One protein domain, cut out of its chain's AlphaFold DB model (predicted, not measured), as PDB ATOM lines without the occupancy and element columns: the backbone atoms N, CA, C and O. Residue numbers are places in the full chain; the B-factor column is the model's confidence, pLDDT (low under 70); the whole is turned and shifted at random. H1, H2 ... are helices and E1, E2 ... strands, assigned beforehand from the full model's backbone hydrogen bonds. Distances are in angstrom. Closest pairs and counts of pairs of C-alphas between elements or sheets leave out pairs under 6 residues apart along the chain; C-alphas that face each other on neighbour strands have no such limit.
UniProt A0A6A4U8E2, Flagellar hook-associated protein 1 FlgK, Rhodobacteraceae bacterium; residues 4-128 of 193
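AT A GLANCE: This is residues 4 to 128 of the 193 residues of the protein "Flagellar hook-associated protein 1 FlgK" of Rhodobacteraceae bacterium (UniProt A0A6A4U8E2). A small sheet of two short strands, E1 and E2, lies together with the short helix H2 along one side of the long helix H1, and the long helix H5 runs antiparallel to H1 on the other side. H4 meets the end of H1 and the start of H5, lengthening the body toward the short helix H3 at the far end, and long loops fill much of the rest. The printed part has 125 residues, with five named helices and two named strands in the order H1, E1, H2, E2, H3, H4, H5; the sheet is antiparallel and the class is mostly helix, though under half of the residues are in named elements. The whole is compact, with a radius of gyration of the C-alphas of 15.2 A, yet elongated, spanning 49 by 25 by 25 A.

IN THESE COORDINATES: Strand E1 is residues 35 to 37 and strand E2 residues 54 to 56; C-alpha 35 is at (76.636, -2.259, 96.139). H1, residues 4 to 18, is 21.4 A long and begins with C-alpha 4 at (63.200, -14.337, 100.091). H2 is residues 50 to 53 and H3 residues 70 to 73. H4, residues 87 to 97, is 15.4 A long. H5, residues 114 to 128, is 21.5 A long and ends with C-alpha 128 at (55.041, -14.482, 111.721).

HOW THE PARTS SIT: E1 and E2 are antiparallel neighbours at 133 degrees, with N 36 and O 55 2.8 A apart and N 55 and O 36 3.1 A apart, both within hydrogen-bond range. The closest C-alphas of H1 and E1 are those of Val 15 and Phe 35, 5.0 A apart. H1 touches H2, closest at the C-alphas of Asp 8 and Ala 51, 4.6 A. H1 touches H5 at a shallow tilt of 8 degrees, opposite ways, closest at the C-alphas of Val 10 and Leu 117, 7.1 A. With residues 14 to 18 alone H1 touches H4 at a shallow tilt of 30 degrees, opposite ways; the C-alphas of Arg 17 and Thr 95 are closest, 6.3 A. H5 touches H4 with residues 114 to 115 alone, closest at the C-alphas of Phe 114 and Leu 96, 5.9 A. H3 touches H4, closest at the C-alphas of Arg 72 and Leu 88, 5.7 A, and is apart from H1. In H1, H4 and H5 every O i to N i+4 pair is within hydrogen-bond range; H2 and H3 are too short for such a pair, and their single O i to N i+3 pair is within range in H2 but not in H3.

THE WHOLE: The two C-alphas farthest apart are those of Thr 79 and Lys 128, 49.6 A. The printed part has no cut. The link H2 to E2 is tight and the other five are long. The mean pLDDT of the printed part is 93.7, and no printed residue is under 70.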
ATOM      1  N   GLN A   4      62.146 -14.630 101.061       91.62
ATOM      2  CA  GLN A   4      63.200 -14.337 100.091       91.62
ATOM      3  C   GLN A   4      62.889 -13.093  99.253       91.62
ATOM      4  O   GLN A   4      63.724 -12.205  99.166       91.62
ATOM      5  N   GLY A   5      61.665 -12.966  98.728       92.44
ATOM      6  CA  GLY A   5      61.292 -11.797  97.924       92.44
ATOM      7  C   GLY A   5      61.366 -10.473  98.695       92.44
ATOM      8  O   GLY A   5      61.633  -9.437  98.101       92.44
ATOM      9  N   LYS A   6      61.175 -10.486 100.023       92.50
ATOM     10  CA  LYS A   6      61.370  -9.286 100.856       92.50
ATOM     11  C   LYS A   6      62.847  -8.946 101.049       92.50
ATOM     12  O   LYS A   6      63.195  -7.769 101.046       92.50
ATOM     13  N   LEU A   7      63.703  -9.957 101.203       94.12
ATOM     14  CA  LEU A   7      65.154  -9.761 101.262       94.12
ATOM     15  C   LEU A   7      65.681  -9.212  99.934       94.12
ATOM     16  O   LEU A   7      66.444  -8.249  99.940       94.12
ATOM     17  N   ASP A   8      65.224  -9.768  98.811       95.06
ATOM     18  CA  ASP A   8      65.574  -9.294  97.468       95.06
ATOM     19  C   ASP A   8      65.140  -7.835  97.263       95.06
ATOM     20  O   ASP A   8      65.922  -7.019  96.781       95.06
ATOM     21  N   ALA A   9      63.946  -7.469  97.739       94.31
ATOM     22  CA  ALA A   9      63.454  -6.094  97.700       94.31
ATOM     23  C   ALA A   9      64.304  -5.115  98.538       94.31
ATOM     24  O   ALA A   9      64.521  -3.978  98.122       94.31
ATOM     25  N   VAL A  10      64.819  -5.537  99.701       95.00
ATOM     26  CA  VAL A  10      65.761  -4.728 100.502       95.00
ATOM     27  C   VAL A  10      67.123  -4.613  99.830       95.00
ATOM     28  O   VAL A  10      67.701  -3.527  99.814       95.00
ATOM     29  N   ALA A  11      67.630  -5.699  99.247       95.88
ATOM     30  CA  ALA A  11      68.878  -5.675  98.492       95.88
ATOM     31  C   ALA A  11      68.771  -4.731  97.287       95.88
ATOM     32  O   ALA A  11      69.654  -3.901  97.076       95.88
ATOM     33  N   ARG A  12      67.648  -4.778  96.563       95.44
ATOM     34  CA  ARG A  12      67.331  -3.851  95.472       95.44
ATOM     35  C   ARG A  12      67.312  -2.416  95.969       95.44
ATOM     36  O   ARG A  12      67.894  -1.540  95.330       95.44
ATOM     37  N   ASP A  13      66.681  -2.183  97.121       95.19
ATOM     38  CA  ASP A  13      66.616  -0.850  97.701       95.19
ATOM     39  C   ASP A  13      68.011  -0.285  97.999       95.19
ATOM     40  O   ASP A  13      68.295   0.873  97.697       95.19
ATOM     41  N   LEU A  14      68.904  -1.119  98.531       95.62
ATOM     42  CA  LEU A  14      70.286  -0.748  98.810       95.62
ATOM     43  C   LEU A  14      71.096  -0.489  97.531       95.62
ATOM     44  O   LEU A  14      71.770   0.535  97.436       95.62
ATOM     45  N   VAL A  15      71.025  -1.377  96.538       96.00
ATOM     46  CA  VAL A  15      71.795  -1.226  95.292       96.00
ATOM     47  C   VAL A  15      71.368   0.026  94.536       96.00
ATOM     48  O   VAL A  15      72.203   0.867  94.210       96.00
ATOM     49  N   GLU A  16      70.067   0.210  94.317       94.50
ATOM     50  CA  GLU A  16      69.564   1.376  93.592       94.50
ATOM     51  C   GLU A  16      69.876   2.687  94.329       94.50
ATOM     52  O   GLU A  16      70.108   3.704  93.679       94.50
ATOM     53  N   ARG A  17      69.890   2.701  95.674       94.25
ATOM     54  CA  ARG A  17      70.291   3.884  96.461       94.25
ATOM     55  C   ARG A  17      71.704   4.305  96.101       94.25
ATOM     56  O   ARG A  17      71.929   5.449  95.729       94.25
ATOM     57  N   PHE A  18      72.640   3.372  96.185       95.12
ATOM     58  CA  PHE A  18      74.060   3.653  96.010       95.12
ATOM     59  C   PHE A  18      74.496   3.737  94.540       95.12
ATOM     60  O   PHE A  18      75.588   4.221  94.270       95.12
ATOM     61  N   ALA A  19      73.648   3.304  93.606       93.62
ATOM     62  CA  ALA A  19      73.817   3.498  92.166       93.62
ATOM     63  C   ALA A  19      73.034   4.711  91.620       93.62
ATOM     64  O   ALA A  19      73.042   4.962  90.416       93.62
ATOM     65  N   SER A  20      72.323   5.461  92.474       90.12
ATOM     66  CA  SER A  20      71.536   6.617  92.037       90.12
ATOM     67  C   SER A  20      72.432   7.716  91.459       90.12
ATOM     68  O   SER A  20      73.490   8.038  92.007       90.12
ATOM     69  N   ALA A  21      71.976   8.328  90.364       85.44
ATOM     70  CA  ALA A  21      72.705   9.401  89.699       85.44
ATOM     71  C   ALA A  21      73.009  10.554  90.670       85.44
ATOM     72  O   ALA A  21      72.131  11.018  91.399       85.44
ATOM     73  N   GLY A  22      74.257  11.022  90.660       84.50
ATOM     74  CA  GLY A  22      74.711  12.142  91.486       84.50
ATOM     75  C   GLY A  22      75.132  11.784  92.914       84.50
ATOM     76  O   GLY A  22      75.624  12.669  93.609       84.50
ATOM     77  N   VAL A  23      74.994  10.523  93.351       92.25
ATOM     78  CA  VAL A  23      75.565  10.070  94.635       92.25
ATOM     79  C   VAL A  23      77.087  10.029  94.543       92.25
ATOM     80  O   VAL A  23      77.765  10.679  95.333       92.25
ATOM     81  N   ASP A  24      77.607   9.311  93.549       95.12
ATOM     82  CA  ASP A  24      79.019   9.308  93.186       95.12
ATOM     83  C   ASP A  24      79.185   9.986  91.814       95.12
ATOM     84  O   ASP A  24      78.848   9.389  90.790       95.12
ATOM     85  N   PRO A  25      79.682  11.237  91.764       92.50
ATOM     86  CA  PRO A  25      79.885  11.962  90.511       92.50
ATOM     87  C   PRO A  25      80.954  11.357  89.591       92.50
ATOM     88  O   PRO A  25      81.090  11.809  88.456       92.50
ATOM     89  N   THR A  26      81.745  10.393  90.074       93.69
ATOM     90  CA  THR A  26      82.805   9.745  89.288       93.69
ATOM     91  C   THR A  26      82.296   8.586  88.434       93.69
ATOM     92  O   THR A  26      83.015   8.139  87.542       93.69
ATOM     93  N   LEU A  27      81.074   8.111  88.685       94.12
ATOM     94  CA  LEU A  27      80.453   7.020  87.941       94.12
ATOM     95  C   LEU A  27      79.739   7.529  86.686       94.12
ATOM     96  O   LEU A  27      79.054   8.557  86.709       94.12
ATOM     97  N   MET A  28      79.850   6.776  85.594       91.31
ATOM     98  CA  MET A  28      79.054   6.990  84.389       91.31
ATOM     99  C   MET A  28      77.682   6.307  84.508       91.31
ATOM    100  O   MET A  28      77.506   5.363  85.282       91.31
ATOM    101  N   PRO A  29      76.672   6.749  83.734       88.31
ATOM    102  CA  PRO A  29      75.391   6.055  83.678       88.31
ATOM    103  C   PRO A  29      75.566   4.584  83.275       88.31
ATOM    104  O   PRO A  29      76.117   4.292  82.216       88.31
ATOM    105  N   GLY A  30      75.052   3.675  84.104       87.38
ATOM    106  CA  GLY A  30      75.171   2.229  83.895       87.38
ATOM    107  C   GLY A  30      76.363   1.580  84.599       87.38
ATOM    108  O   GLY A  30      76.421   0.353  84.633       87.38
ATOM    109  N   ASP A  31      77.262   2.358  85.206       92.75
ATOM    110  CA  ASP A  31      78.317   1.795  86.044       92.75
ATOM    111  C   ASP A  31      77.740   1.219  87.350       92.75
ATOM    112  O   ASP A  31      76.785   1.764  87.920       92.75
ATOM    113  N   PRO A  32      78.319   0.122  87.870       94.56
ATOM    114  CA  PRO A  32      77.947  -0.403  89.174       94.56
ATOM    115  C   PRO A  32      78.294   0.591  90.292       94.56
ATOM    116  O   PRO A  32      79.431   1.051  90.405       94.56
ATOM    117  N   GLY A  33      77.321   0.861  91.167       95.44
ATOM    118  CA  GLY A  33      77.523   1.640  92.392       95.44
ATOM    119  C   GLY A  33      78.331   0.889  93.457       95.44
ATOM    120  O   GLY A  33      78.994  -0.109  93.176       95.44
ATOM    121  N   LEU A  34      78.261   1.356  94.710       96.06
ATOM    122  CA  LEU A  34      78.994   0.734  95.826       96.06
ATOM    123  C   LEU A  34      78.534  -0.699  96.115       96.06
ATOM    124  O   LEU A  34      79.357  -1.571  96.382       96.06
ATOM    125  N   PHE A  35      77.227  -0.930  96.055       97.00
ATOM    126  CA  PHE A  35      76.636  -2.259  96.139       97.00
ATOM    127  C   PHE A  35      76.235  -2.704  94.739       97.00
ATOM    128  O   PHE A  35      75.650  -1.931  93.982       97.00
ATOM    129  N   THR A  36      76.564  -3.944  94.404       96.94
ATOM    130  CA  THR A  36      76.496  -4.484  93.043       96.94
ATOM    131  C   THR A  36      75.731  -5.800  93.015       96.94
ATOM    132  O   THR A  36      75.566  -6.460  94.047       96.94
ATOM    133  N   ASP A  37      75.281  -6.184  91.824       97.44
ATOM    134  CA  ASP A  37      74.733  -7.508  91.552       97.44
ATOM    135  C   ASP A  37      75.854  -8.400  91.000       97.44
ATOM    136  O   ASP A  37      76.194  -8.321  89.820       97.44
ATOM    137  N   ALA A  38      76.490  -9.187  91.874       95.75
ATOM    138  CA  ALA A  38      77.647 -10.026  91.545       95.75
ATOM    139  C   ALA A  38      78.765  -9.284  90.770       95.75
ATOM    140  O   ALA A  38      79.341  -9.820  89.822       95.75
ATOM    141  N   GLY A  39      79.067  -8.040  91.160       94.38
ATOM    142  CA  GLY A  39      80.065  -7.180  90.514       94.38
ATOM    143  C   GLY A  39      79.550  -6.353  89.329       94.38
ATOM    144  O   GLY A  39      80.261  -5.460  88.872       94.38
ATOM    145  N   ALA A  40      78.329  -6.598  88.847       95.62
ATOM    146  CA  ALA A  40      77.705  -5.845  87.762       95.62
ATOM    147  C   ALA A  40      76.707  -4.791  88.274       95.62
ATOM    148  O   ALA A  40      76.284  -4.796  89.437       95.62
ATOM    149  N   ALA A  41      76.319  -3.869  87.389       95.38
ATOM    150  CA  ALA A  41      75.196  -2.976  87.648       95.38
ATOM    151  C   ALA A  41      73.895  -3.785  87.740       95.38
ATOM    152  O   ALA A  41      73.704  -4.763  87.017       95.38
ATOM    153  N   PHE A  42      73.005  -3.380  88.642       95.88
ATOM    154  CA  PHE A  42      71.751  -4.088  88.858       95.88
ATOM    155  C   PHE A  42      70.792  -3.922  87.674       95.88
ATOM    156  O   PHE A  42      70.523  -2.803  87.236       95.88
ATOM    157  N   ASP A  43      70.236  -5.044  87.213       94.62
ATOM    158  CA  ASP A  43      69.146  -5.088  86.242       94.62
ATOM    159  C   ASP A  43      67.790  -5.159  86.977       94.62
ATOM    160  O   ASP A  43      67.505  -6.171  87.625       94.62
ATOM    161  N   PRO A  44      66.911  -4.140  86.854       92.00
ATOM    162  CA  PRO A  44      65.576  -4.139  87.458       92.00
ATOM    163  C   PRO A  44      64.685  -5.326  87.074       92.00
ATOM    164  O   PRO A  44      63.722  -5.612  87.789       92.00
ATOM    165  N   LEU A  45      64.969  -5.999  85.953       92.50
ATOM    166  CA  LEU A  45      64.255  -7.201  85.518       92.50
ATOM    167  C   LEU A  45      64.740  -8.471  86.236       92.50
ATOM    168  O   LEU A  45      64.035  -9.480  86.227       92.50
ATOM    169  N   ASN A  46      65.898  -8.423  86.895       94.19
ATOM    170  CA  ASN A  46      66.529  -9.546  87.584       94.19
ATOM    171  C   ASN A  46      66.548  -9.360  89.114       94.19
ATOM    172  O   ASN A  46      67.576  -9.501  89.771       94.19
ATOM    173  N   GLU A  47      65.406  -9.044  89.724       94.44
ATOM    174  CA  GLU A  47      65.328  -8.843  91.182       94.44
ATOM    175  C   GLU A  47      65.411 -10.155  91.984       94.44
ATOM    176  O   GLU A  47      65.991 -10.194  93.068       94.44
ATOM    177  N   ALA A  48      64.847 -11.250  91.469       94.38
ATOM    178  CA  ALA A  48      64.754 -12.505  92.211       94.38
ATOM    179  C   ALA A  48      66.143 -13.077  92.535       94.38
ATOM    180  O   ALA A  48      66.956 -13.295  91.639       94.38
ATOM    181  N   GLY A  49      66.411 -13.351  93.812       94.69
ATOM    182  CA  GLY A  49      67.696 -13.852  94.303       94.69
ATOM    183  C   GLY A  49      68.784 -12.788  94.478       94.69
ATOM    184  O   GLY A  49      69.898 -13.145  94.863       94.69
ATOM    185  N   LEU A  50      68.494 -11.505  94.231       96.50
ATOM    186  CA  LEU A  50      69.462 -10.415  94.370       96.50
ATOM    187  C   LEU A  50      70.104 -10.369  95.760       96.50
ATOM    188  O   LEU A  50      71.298 -10.101  95.863       96.50
ATOM    189  N   ALA A  51      69.366 -10.686  96.829       96.00
ATOM    190  CA  ALA A  51      69.934 -10.687  98.176       96.00
ATOM    191  C   ALA A  51      71.112 -11.664  98.329       96.00
ATOM    192  O   ALA A  51      72.026 -11.399  99.104       96.00
ATOM    193  N   GLY A  52      71.113 -12.770  97.577       97.19
ATOM    194  CA  GLY A  52      72.220 -13.731  97.558       97.19
ATOM    195  C   GLY A  52      73.368 -13.351  96.619       97.19
ATOM    196  O   GLY A  52      74.450 -13.916  96.737       97.19
ATOM    197  N   ARG A  53      73.146 -12.415  95.689       97.50
ATOM    198  CA  ARG A  53      74.149 -11.929  94.723       97.50
ATOM    199  C   ARG A  53      74.761 -10.584  95.117       97.50
ATOM    200  O   ARG A  53      75.747 -10.150  94.520       97.50
ATOM    201  N   LEU A  54      74.172  -9.928  96.117       97.38
ATOM    202  CA  LEU A  54      74.605  -8.639  96.625       97.38
ATOM    203  C   LEU A  54      76.074  -8.701  97.051       97.38
ATOM    204  O   LEU A  54      76.459  -9.491  97.912       97.38
ATOM    205  N   SER A  55      76.891  -7.840  96.457       96.69
ATOM    206  CA  SER A  55      78.327  -7.777  96.731       96.69
ATOM    207  C   SER A  55      78.825  -6.337  96.725       96.69
ATOM    208  O   SER A  55      78.246  -5.461  96.078       96.69
ATOM    209  N   LEU A  56      79.895  -6.085  97.476       96.12
ATOM    210  CA  LEU A  56      80.581  -4.799  97.457       96.12
ATOM    211  C   LEU A  56      81.349  -4.649  96.141       96.12
ATOM    212  O   LEU A  56      81.955  -5.608  95.663       96.12
ATOM    213  N   ASN A  57      81.358  -3.443  95.581       96.81
ATOM    214  CA  ASN A  57      82.156  -3.139  94.406       96.81
ATOM    215  C   ASN A  57      83.649  -3.364  94.698       96.81
ATOM    216  O   ASN A  57      84.222  -2.723  95.584       96.81
ATOM    217  N   ALA A  58      84.281  -4.247  93.922       96.44
ATOM    218  CA  ALA A  58      85.686  -4.615  94.085       96.44
ATOM    219  C   ALA A  58      86.633  -3.406  94.000       96.44
ATOM    220  O   ALA A  58      87.705  -3.427  94.599       96.44
ATOM    221  N   ALA A  59      86.231  -2.317  93.333       95.88
ATOM    222  CA  ALA A  59      87.008  -1.084  93.266       95.88
ATOM    223  C   ALA A  59      87.308  -0.482  94.651       95.88
ATOM    224  O   ALA A  59      88.352   0.153  94.800       95.88
ATOM    225  N   ALA A  60      86.438  -0.685  95.644       95.19
ATOM    226  CA  ALA A  60      86.590  -0.167  97.005       95.19
ATOM    227  C   ALA A  60      87.174  -1.186  98.004       95.19
ATOM    228  O   ALA A  60      87.391  -0.834  99.163       95.19
ATOM    229  N   ASP A  61      87.434  -2.427  97.579       95.31
ATOM    230  CA  ASP A  61      87.870  -3.518  98.453       95.31
ATOM    231  C   ASP A  61      89.349  -3.885  98.215       95.31
ATOM    232  O   ASP A  61      89.669  -4.510  97.200       95.31
ATOM    233  N   PRO A  62      90.272  -3.566  99.147       95.44
ATOM    234  CA  PRO A  62      91.679  -3.947  99.028       95.44
ATOM    235  C   PRO A  62      91.923  -5.452  98.927       95.44
ATOM    236  O   PRO A  62      92.902  -5.861  98.305       95.44
ATOM    237  N   ALA A  63      91.052  -6.288  99.501       94.94
ATOM    238  CA  ALA A  63      91.180  -7.741  99.400       94.94
ATOM    239  C   ALA A  63      90.915  -8.248  97.970       94.94
ATOM    240  O   ALA A  63      91.362  -9.336  97.613       94.94
ATOM    241  N   GLN A  64      90.237  -7.446  97.144       94.25
ATOM    242  CA  GLN A  64      89.942  -7.724  95.736       94.25
ATOM    243  C   GLN A  64      90.764  -6.849  94.771       94.25
ATOM    244  O   GLN A  64      90.456  -6.772  93.584       94.25
ATOM    245  N   GLY A  65      91.825  -6.192  95.260       92.38
ATOM    246  CA  GLY A  65      92.695  -5.327  94.452       92.38
ATOM    247  C   GLY A  65      92.188  -3.890  94.270       92.38
ATOM    248  O   GLY A  65      92.760  -3.138  93.481       92.38
ATOM    249  N   GLY A  66      91.132  -3.502  94.986       95.56
ATOM    250  CA  GLY A  66      90.632  -2.133  95.067       95.56
ATOM    251  C   GLY A  66      91.389  -1.256  96.063       95.56
ATOM    252  O   GLY A  66      92.428  -1.626  96.610       95.56
ATOM    253  N   ALA A  67      90.845  -0.066  96.322       96.00
ATOM    254  CA  ALA A  67      91.447   0.900  97.233       96.00
ATOM    255  C   ALA A  67      90.399   1.606  98.103       96.00
ATOM    256  O   ALA A  67      89.425   2.155  97.594       96.00
ATOM    257  N   ILE A  68      90.645   1.665  99.417       93.94
ATOM    258  CA  ILE A  68      89.717   2.260 100.400       93.94
ATOM    259  C   ILE A  68      89.440   3.739 100.115       93.94
ATOM    260  O   ILE A  68      88.326   4.204 100.358       93.94
ATOM    261  N   PHE A  69      90.412   4.484  99.572       95.06
ATOM    262  CA  PHE A  69      90.222   5.909  99.283       95.06
ATOM    263  C   PHE A  69      89.055   6.164  98.320       95.06
ATOM    264  O   PHE A  69      88.452   7.230  98.371       95.06
ATOM    265  N   ARG A  70      88.661   5.177  97.504       95.94
ATOM    266  CA  ARG A  70      87.515   5.276  96.591       95.94
ATOM    267  C   ARG A  70      86.164   5.365  97.299       95.94
ATOM    268  O   ARG A  70      85.223   5.894  96.727       95.94
ATOM    269  N   LEU A  71      86.065   4.952  98.566       94.75
ATOM    270  CA  LEU A  71      84.880   5.246  99.386       94.75
ATOM    271  C   LEU A  71      84.730   6.749  99.670       94.75
ATOM    272  O   LEU A  71      83.617   7.232  99.865       94.75
ATOM    273  N   ARG A  72      85.850   7.480  99.718       95.75
ATOM    274  CA  ARG A  72      85.899   8.927  99.958       95.75
ATOM    275  C   ARG A  72      85.870   9.722  98.655       95.75
ATOM    276  O   ARG A  72      85.168  10.723  98.572       95.75
ATOM    277  N   ASP A  73      86.645   9.285  97.672       95.81
ATOM    278  CA  ASP A  73      86.919  10.058  96.460       95.81
ATOM    279  C   ASP A  73      86.051   9.631  95.263       95.81
ATOM    280  O   ASP A  73      85.989  10.359  94.275       95.81
ATOM    281  N   GLY A  74      85.363   8.490  95.358       96.00
ATOM    282  CA  GLY A  74      84.527   7.916  94.304       96.00
ATOM    283  C   GLY A  74      85.110   6.628  93.731       96.00
ATOM    284  O   GLY A  74      86.328   6.448  93.657       96.00
ATOM    285  N   LEU A  75      84.242   5.715  93.307       95.75
ATOM    286  CA  LEU A  75      84.619   4.414  92.747       95.75
ATOM    287  C   LEU A  75      85.381   4.552  91.425       95.75
ATOM    288  O   LEU A  75      86.276   3.751  91.151       95.75
ATOM    289  N   GLY A  76      85.077   5.594  90.648       94.12
ATOM    290  CA  GLY A  76      85.774   5.955  89.414       94.12
ATOM    291  C   GLY A  76      87.051   6.779  89.624       94.12
ATOM    292  O   GLY A  76      87.708   7.140  88.647       94.12
ATOM    293  N   ALA A  77      87.439   7.096  90.867       95.38
ATOM    294  CA  ALA A  77      88.628   7.903  91.129       95.38
ATOM    295  C   ALA A  77      89.923   7.176  90.710       95.38
ATOM    296  O   ALA A  77      90.184   6.025  91.091       95.38
ATOM    297  N   LEU A  78      90.753   7.882  89.933       93.25
ATOM    298  CA  LEU A  78      92.049   7.391  89.443       93.25
ATOM    299  C   LEU A  78      93.179   7.576  90.461       93.25
ATOM    300  O   LEU A  78      94.122   6.791  90.483       93.25
ATOM    301  N   THR A  79      93.094   8.614  91.291       93.50
ATOM    302  CA  THR A  79      94.117   8.977  92.278       93.50
ATOM    303  C   THR A  79      93.470   9.359  93.595       93.50
ATOM    304  O   THR A  79      92.343   9.853  93.615       93.50
ATOM    305  N   GLU A  80      94.216   9.184  94.683       95.31
ATOM    306  CA  GLU A  80      93.781   9.611  96.003       95.31
ATOM    307  C   GLU A  80      93.662  11.145  96.088       95.31
ATOM    308  O   GLU A  80      94.580  11.880  95.714       95.31
ATOM    309  N   GLY A  81      92.511  11.624  96.559       93.31
ATOM    310  CA  GLY A  81      92.210  13.033  96.785       93.31
ATOM    311  C   GLY A  81      92.619  13.543  98.175       93.31
ATOM    312  O   GLY A  81      93.213  12.823  98.979       93.31
ATOM    313  N   PRO A  82      92.305  14.811  98.500       93.81
ATOM    314  CA  PRO A  82      92.622  15.389  99.802       93.81
ATOM    315  C   PRO A  82      91.934  14.629 100.949       93.81
ATOM    316  O   PRO A  82      90.713  14.453 100.913       93.81
ATOM    317  N   PRO A  83      92.653  14.262 102.027       90.50
ATOM    318  CA  PRO A  83      92.103  13.406 103.078       90.50
ATOM    319  C   PRO A  83      90.928  14.016 103.851       90.50
ATOM    320  O   PRO A  83      90.135  13.280 104.432       90.50
ATOM    321  N   GLY A  84      90.788  15.345 103.840       92.69
ATOM    322  CA  GLY A  84      89.678  16.063 104.474       92.69
ATOM    323  C   GLY A  84      88.397  16.171 103.636       92.69
ATOM    324  O   GLY A  84      87.427  16.760 104.109       92.69
ATOM    325  N   ASN A  85      88.362  15.656 102.402       93.38
ATOM    326  CA  ASN A  85      87.164  15.738 101.565       93.38
ATOM    327  C   ASN A  85      86.124  14.682 101.976       93.38
ATOM    328  O   ASN A  85      86.206  13.527 101.578       93.38
ATOM    329  N   GLY A  86      85.123  15.081 102.761       93.06
ATOM    330  CA  GLY A  86      84.032  14.206 103.214       93.06
ATOM    331  C   GLY A  86      82.768  14.243 102.350       93.06
ATOM    332  O   GLY A  86      81.730  13.736 102.783       93.06
ATOM    333  N   THR A  87      82.808  14.873 101.172       94.62
ATOM    334  CA  THR A  87      81.608  15.158 100.364       94.62
ATOM    335  C   THR A  87      80.857  13.884  99.979       94.62
ATOM    336  O   THR A  87      79.665  13.771 100.267       94.62
ATOM    337  N   LEU A  88      81.552  12.893  99.406       95.44
ATOM    338  CA  LEU A  88      80.933  11.626  99.009       95.44
ATOM    339  C   LEU A  88      80.412  10.848 100.219       95.44
ATOM    340  O   LEU A  88      79.280  10.386 100.207       95.44
ATOM    341  N   LEU A  89      81.188  10.758 101.302       95.25
ATOM    342  CA  LEU A  89      80.759  10.070 102.527       95.25
ATOM    343  C   LEU A  89      79.465  10.674 103.095       95.25
ATOM    344  O   LEU A  89      78.567   9.949 103.523       95.25
ATOM    345  N   THR A  90      79.341  12.001 103.038       96.25
ATOM    346  CA  THR A  90      78.120  12.715 103.434       96.25
ATOM    347  C   THR A  90      76.958  12.405 102.487       96.25
ATOM    348  O   THR A  90      75.839  12.172 102.950       96.25
ATOM    349  N   ALA A  91      77.208  12.337 101.175       96.12
ATOM    350  CA  ALA A  91      76.205  11.962 100.178       96.12
ATOM    351  C   ALA A  91      75.719  10.510 100.354       96.12
ATOM    352  O   ALA A  91      74.510  10.265 100.347       96.12
ATOM    353  N   LEU A  92      76.624   9.559 100.603       95.19
ATOM    354  CA  LEU A  92      76.303   8.158 100.903       95.19
ATOM    355  C   LEU A  92      75.439   8.053 102.168       95.19
ATOM    356  O   LEU A  92      74.395   7.397 102.159       95.19
ATOM    357  N   HIS A  93      75.818   8.761 103.237       95.69
ATOM    358  CA  HIS A  93      75.030   8.828 104.469       95.69
ATOM    359  C   HIS A  93      73.631   9.421 104.232       95.69
ATOM    360  O   HIS A  93      72.628   8.855 104.677       95.69
ATOM    361  N   SER A  94      73.538  10.538 103.504       95.56
ATOM    362  CA  SER A  94      72.252  11.167 103.177       95.56
ATOM    363  C   SER A  94      71.369  10.260 102.323       95.56
ATOM    364  O   SER A  94      70.153  10.248 102.493       95.56
ATOM    365  N   THR A  95      71.959   9.481 101.420       94.19
ATOM    366  CA  THR A  95      71.234   8.551 100.543       94.19
ATOM    367  C   THR A  95      70.695   7.344 101.317       94.19
ATOM    368  O   THR A  95      69.572   6.881 101.081       94.19
ATOM    369  N   LEU A  96      71.469   6.848 102.286       94.38
ATOM    370  CA  LEU A  96      71.068   5.748 103.161       94.38
ATOM    371  C   LEU A  96      69.939   6.158 104.123       94.38
ATOM    372  O   LEU A  96      68.980   5.409 104.322       94.38
ATOM    373  N   THR A  97      70.043   7.354 104.707       95.56
ATOM    374  CA  THR A  97      69.080   7.877 105.696       95.56
ATOM    375  C   THR A  97      67.853   8.530 105.061       95.56
ATOM    376  O   THR A  97      66.777   8.530 105.660       95.56
ATOM    377  N   GLY A  98      67.985   9.036 103.834       95.44
ATOM    378  CA  GLY A  98      66.906   9.656 103.080       95.44
ATOM    379  C   GLY A  98      65.764   8.690 102.769       95.44
ATOM    380  O   GLY A  98      65.950   7.488 102.559       95.44
ATOM    381  N   THR A  99      64.546   9.216 102.724       95.12
ATOM    382  CA  THR A  99      63.370   8.452 102.303       95.12
ATOM    383  C   THR A  99      63.227   8.480 100.790       95.12
ATOM    384  O   THR A  99      63.322   9.548 100.190       95.12
ATOM    385  N   ARG A 100      62.903   7.341 100.176       93.12
ATOM    386  CA  ARG A 100      62.593   7.268  98.742       93.12
ATOM    387  C   ARG A 100      61.404   6.345  98.478       93.12
ATOM    388  O   ARG A 100      61.104   5.520  99.345       93.12
ATOM    389  N   PRO A 101      60.710   6.487  97.335       93.06
ATOM    390  CA  PRO A 101      59.687   5.536  96.919       93.06
ATOM    391  C   PRO A 101      60.267   4.125  96.804       93.06
ATOM    392  O   PRO A 101      61.378   3.954  96.309       93.06
ATOM    393  N   LEU A 102      59.522   3.123  97.260       91.19
ATOM    394  CA  LEU A 102      59.912   1.729  97.077       91.19
ATOM    395  C   LEU A 102      59.675   1.291  95.626       91.19
ATOM    396  O   LEU A 102      58.573   1.449  95.104       91.19
ATOM    397  N   SER A 103      60.707   0.722  95.002       87.19
ATOM    398  CA  SER A 103      60.668   0.229  93.615       87.19
ATOM    399  C   SER A 103      60.118  -1.198  93.493       87.19
ATOM    400  O   SER A 103      59.661  -1.597  92.427       87.19
ATOM    401  N   SER A 104      60.180  -1.978  94.577       87.56
ATOM    402  CA  SER A 104      59.734  -3.372  94.609       87.56
ATOM    403  C   SER A 104      58.301  -3.494  95.123       87.56
ATOM    404  O   SER A 104      57.889  -2.793  96.048       87.56
ATOM    405  N   THR A 105      57.553  -4.456  94.585       80.62
ATOM    406  CA  THR A 105      56.187  -4.785  95.025       80.62
ATOM    407  C   THR A 105      56.149  -5.585  96.336       80.62
ATOM    408  O   THR A 105      55.073  -5.969  96.790       80.62
ATOM    409  N   GLY A 106      57.310  -5.871  96.943       76.25
ATOM    410  CA  GLY A 106      57.449  -6.628  98.195       76.25
ATOM    411  C   GLY A 106      56.888  -5.961  99.446       76.25
ATOM    412  O   GLY A 106      56.689  -6.623 100.469       76.25
ATOM    413  N   PHE A 107      56.603  -4.670  99.349       84.38
ATOM    414  CA  PHE A 107      56.117  -3.828 100.427       84.38
ATOM    415  C   PHE A 107      54.920  -3.017  99.945       84.38
ATOM    416  O   PHE A 107      54.677  -2.886  98.744       84.38
ATOM    417  N   SER A 108      54.157  -2.463 100.887       86.50
ATOM    418  CA  SER A 108      53.136  -1.489 100.526       86.50
ATOM    419  C   SER A 108      53.786  -0.290  99.838       86.50
ATOM    420  O   SER A 108      54.856   0.174 100.240       86.50
ATOM    421  N   ALA A 109      53.127   0.210  98.793       87.81
ATOM    422  CA  ALA A 109      53.576   1.407  98.105       87.81
ATOM    423  C   ALA A 109      53.715   2.565  99.105       87.81
ATOM    424  O   ALA A 109      52.852   2.784  99.958       87.81
ATOM    425  N   GLY A 110      54.814   3.305  99.004       90.44
ATOM    426  CA  GLY A 110      55.114   4.403  99.910       90.44
ATOM    427  C   GLY A 110      56.582   4.793  99.873       90.44
ATOM    428  O   GLY A 110      57.379   4.231  99.119       90.44
ATOM    429  N   THR A 111      56.930   5.773 100.703       94.12
ATOM    430  CA  THR A 111      58.305   6.234 100.881       94.12
ATOM    431  C   THR A 111      58.892   5.681 102.175       94.12
ATOM    432  O   THR A 111      58.244   5.684 103.228       94.12
ATOM    433  N   ARG A 112      60.125   5.175 102.112       93.94
ATOM    434  CA  ARG A 112      60.843   4.614 103.266       93.94
ATOM    435  C   ARG A 112      62.318   4.992 103.227       93.94
ATOM    436  O   ARG A 112      62.926   5.073 102.156       93.94
ATOM    437  N   SER A 113      62.900   5.225 104.401       95.25
ATOM    438  CA  SER A 113      64.355   5.159 104.559       95.25
ATOM    439  C   SER A 113      64.788   3.695 104.589       95.25
ATOM    440  O   SER A 113      63.966   2.805 104.837       95.25
ATOM    441  N   PHE A 114      66.075   3.434 104.372       94.88
ATOM    442  CA  PHE A 114      66.598   2.069 104.435       94.88
ATOM    443  C   PHE A 114      66.399   1.441 105.828       94.88
ATOM    444  O   PHE A 114      66.045   0.266 105.958       94.88
ATOM    445  N   ALA A 115      66.542   2.253 106.881       95.12
ATOM    446  CA  ALA A 115      66.318   1.829 108.260       95.12
ATOM    447  C   ALA A 115      64.858   1.417 108.509       95.12
ATOM    448  O   ALA A 115      64.607   0.364 109.101       95.12
ATOM    449  N   THR A 116      63.885   2.203 108.029       94.50
ATOM    450  CA  THR A 116      62.465   1.841 108.157       94.50
ATOM    451  C   THR A 116      62.147   0.579 107.363       94.50
ATOM    452  O   THR A 116      61.498  -0.310 107.897       94.50
ATOM    453  N   LEU A 117      62.662   0.445 106.137       93.94
ATOM    454  CA  LEU A 117      62.432  -0.744 105.313       93.94
ATOM    455  C   LEU A 117      62.957  -2.030 105.980       93.94
ATOM    456  O   LEU A 117      62.280  -3.056 106.002       93.94
ATOM    457  N   THR A 118      64.144  -1.963 106.584       93.12
ATOM    458  CA  THR A 118      64.722  -3.089 107.337       93.12
ATOM    459  C   THR A 118      63.911  -3.393 108.602       93.12
ATOM    460  O   THR A 118      63.704  -4.556 108.954       93.12
ATOM    461  N   SER A 119      63.389  -2.354 109.261       94.19
ATOM    462  CA  SER A 119      62.513  -2.496 110.432       94.19
ATOM    463  C   SER A 119      61.176  -3.149 110.066       94.19
ATOM    464  O   SER A 119      60.676  -3.978 110.824       94.19
ATOM    465  N   ASP A 120      60.629  -2.845 108.886       92.19
ATOM    466  CA  ASP A 120      59.409  -3.466 108.362       92.19
ATOM    467  C   ASP A 120      59.601  -4.985 108.160       92.19
ATOM    468  O   ASP A 120      58.710  -5.770 108.499       92.19
ATOM    469  N   ILE A 121      60.781  -5.434 107.698       92.56
ATOM    470  CA  ILE A 121      61.120  -6.870 107.640       92.56
ATOM    471  C   ILE A 121      61.177  -7.483 109.037       92.56
ATOM    472  O   ILE A 121      60.589  -8.542 109.262       92.56
ATOM    473  N   LEU A 122      61.884  -6.847 109.973       93.69
ATOM    474  CA  LEU A 122      62.039  -7.384 111.326       93.69
ATOM    475  C   LEU A 122      60.681  -7.537 112.027       93.69
ATOM    476  O   LEU A 122      60.419  -8.566 112.660       93.69
ATOM    477  N   SER A 123      59.804  -6.548 111.866       93.88
ATOM    478  CA  SER A 123      58.429  -6.579 112.364       93.88
ATOM    479  C   SER A 123      57.617  -7.710 111.728       93.88
ATOM    480  O   SER A 123      56.954  -8.459 112.444       93.88
ATOM    481  N   ASP A 124      57.707  -7.902 110.409       91.50
ATOM    482  CA  ASP A 124      57.015  -8.989 109.706       91.50
ATOM    483  C   ASP A 124      57.478 -10.378 110.165       91.50
ATOM    484  O   ASP A 124      56.653 -11.251 110.441       91.50
ATOM    485  N   VAL A 125      58.792 -10.587 110.287       93.25
ATOM    486  CA  VAL A 125      59.365 -11.850 110.780       93.25
ATOM    487  C   VAL A 125      58.928 -12.109 112.219       93.25
ATOM    488  O   VAL A 125      58.533 -13.226 112.557       93.25
ATOM    489  N   SER A 126      58.929 -11.076 113.061       95.50
ATOM    490  CA  SER A 126      58.496 -11.177 114.457       95.50
ATOM    491  C   SER A 126      57.012 -11.527 114.576       95.50
ATOM    492  O   SER A 126      56.655 -12.405 115.362       95.50
ATOM    493  N   ALA A 127      56.155 -10.904 113.762       94.75
ATOM    494  CA  ALA A 127      54.724 -11.195 113.719       94.75
ATOM    495  C   ALA A 127      54.449 -12.633 113.253       94.75
ATOM    496  O   ALA A 127      53.673 -13.353 113.883       94.75
ATOM    497  N   LYS A 128      55.139 -13.095 112.203       94.19
ATOM    498  CA  LYS A 128      55.041 -14.482 111.721       94.19
ATOM    499  C   LYS A 128      55.493 -15.488 112.771       94.19
ATOM    500  O   LYS A 128      54.816 -16.493 112.976       94.19
TER     501      LYS A 128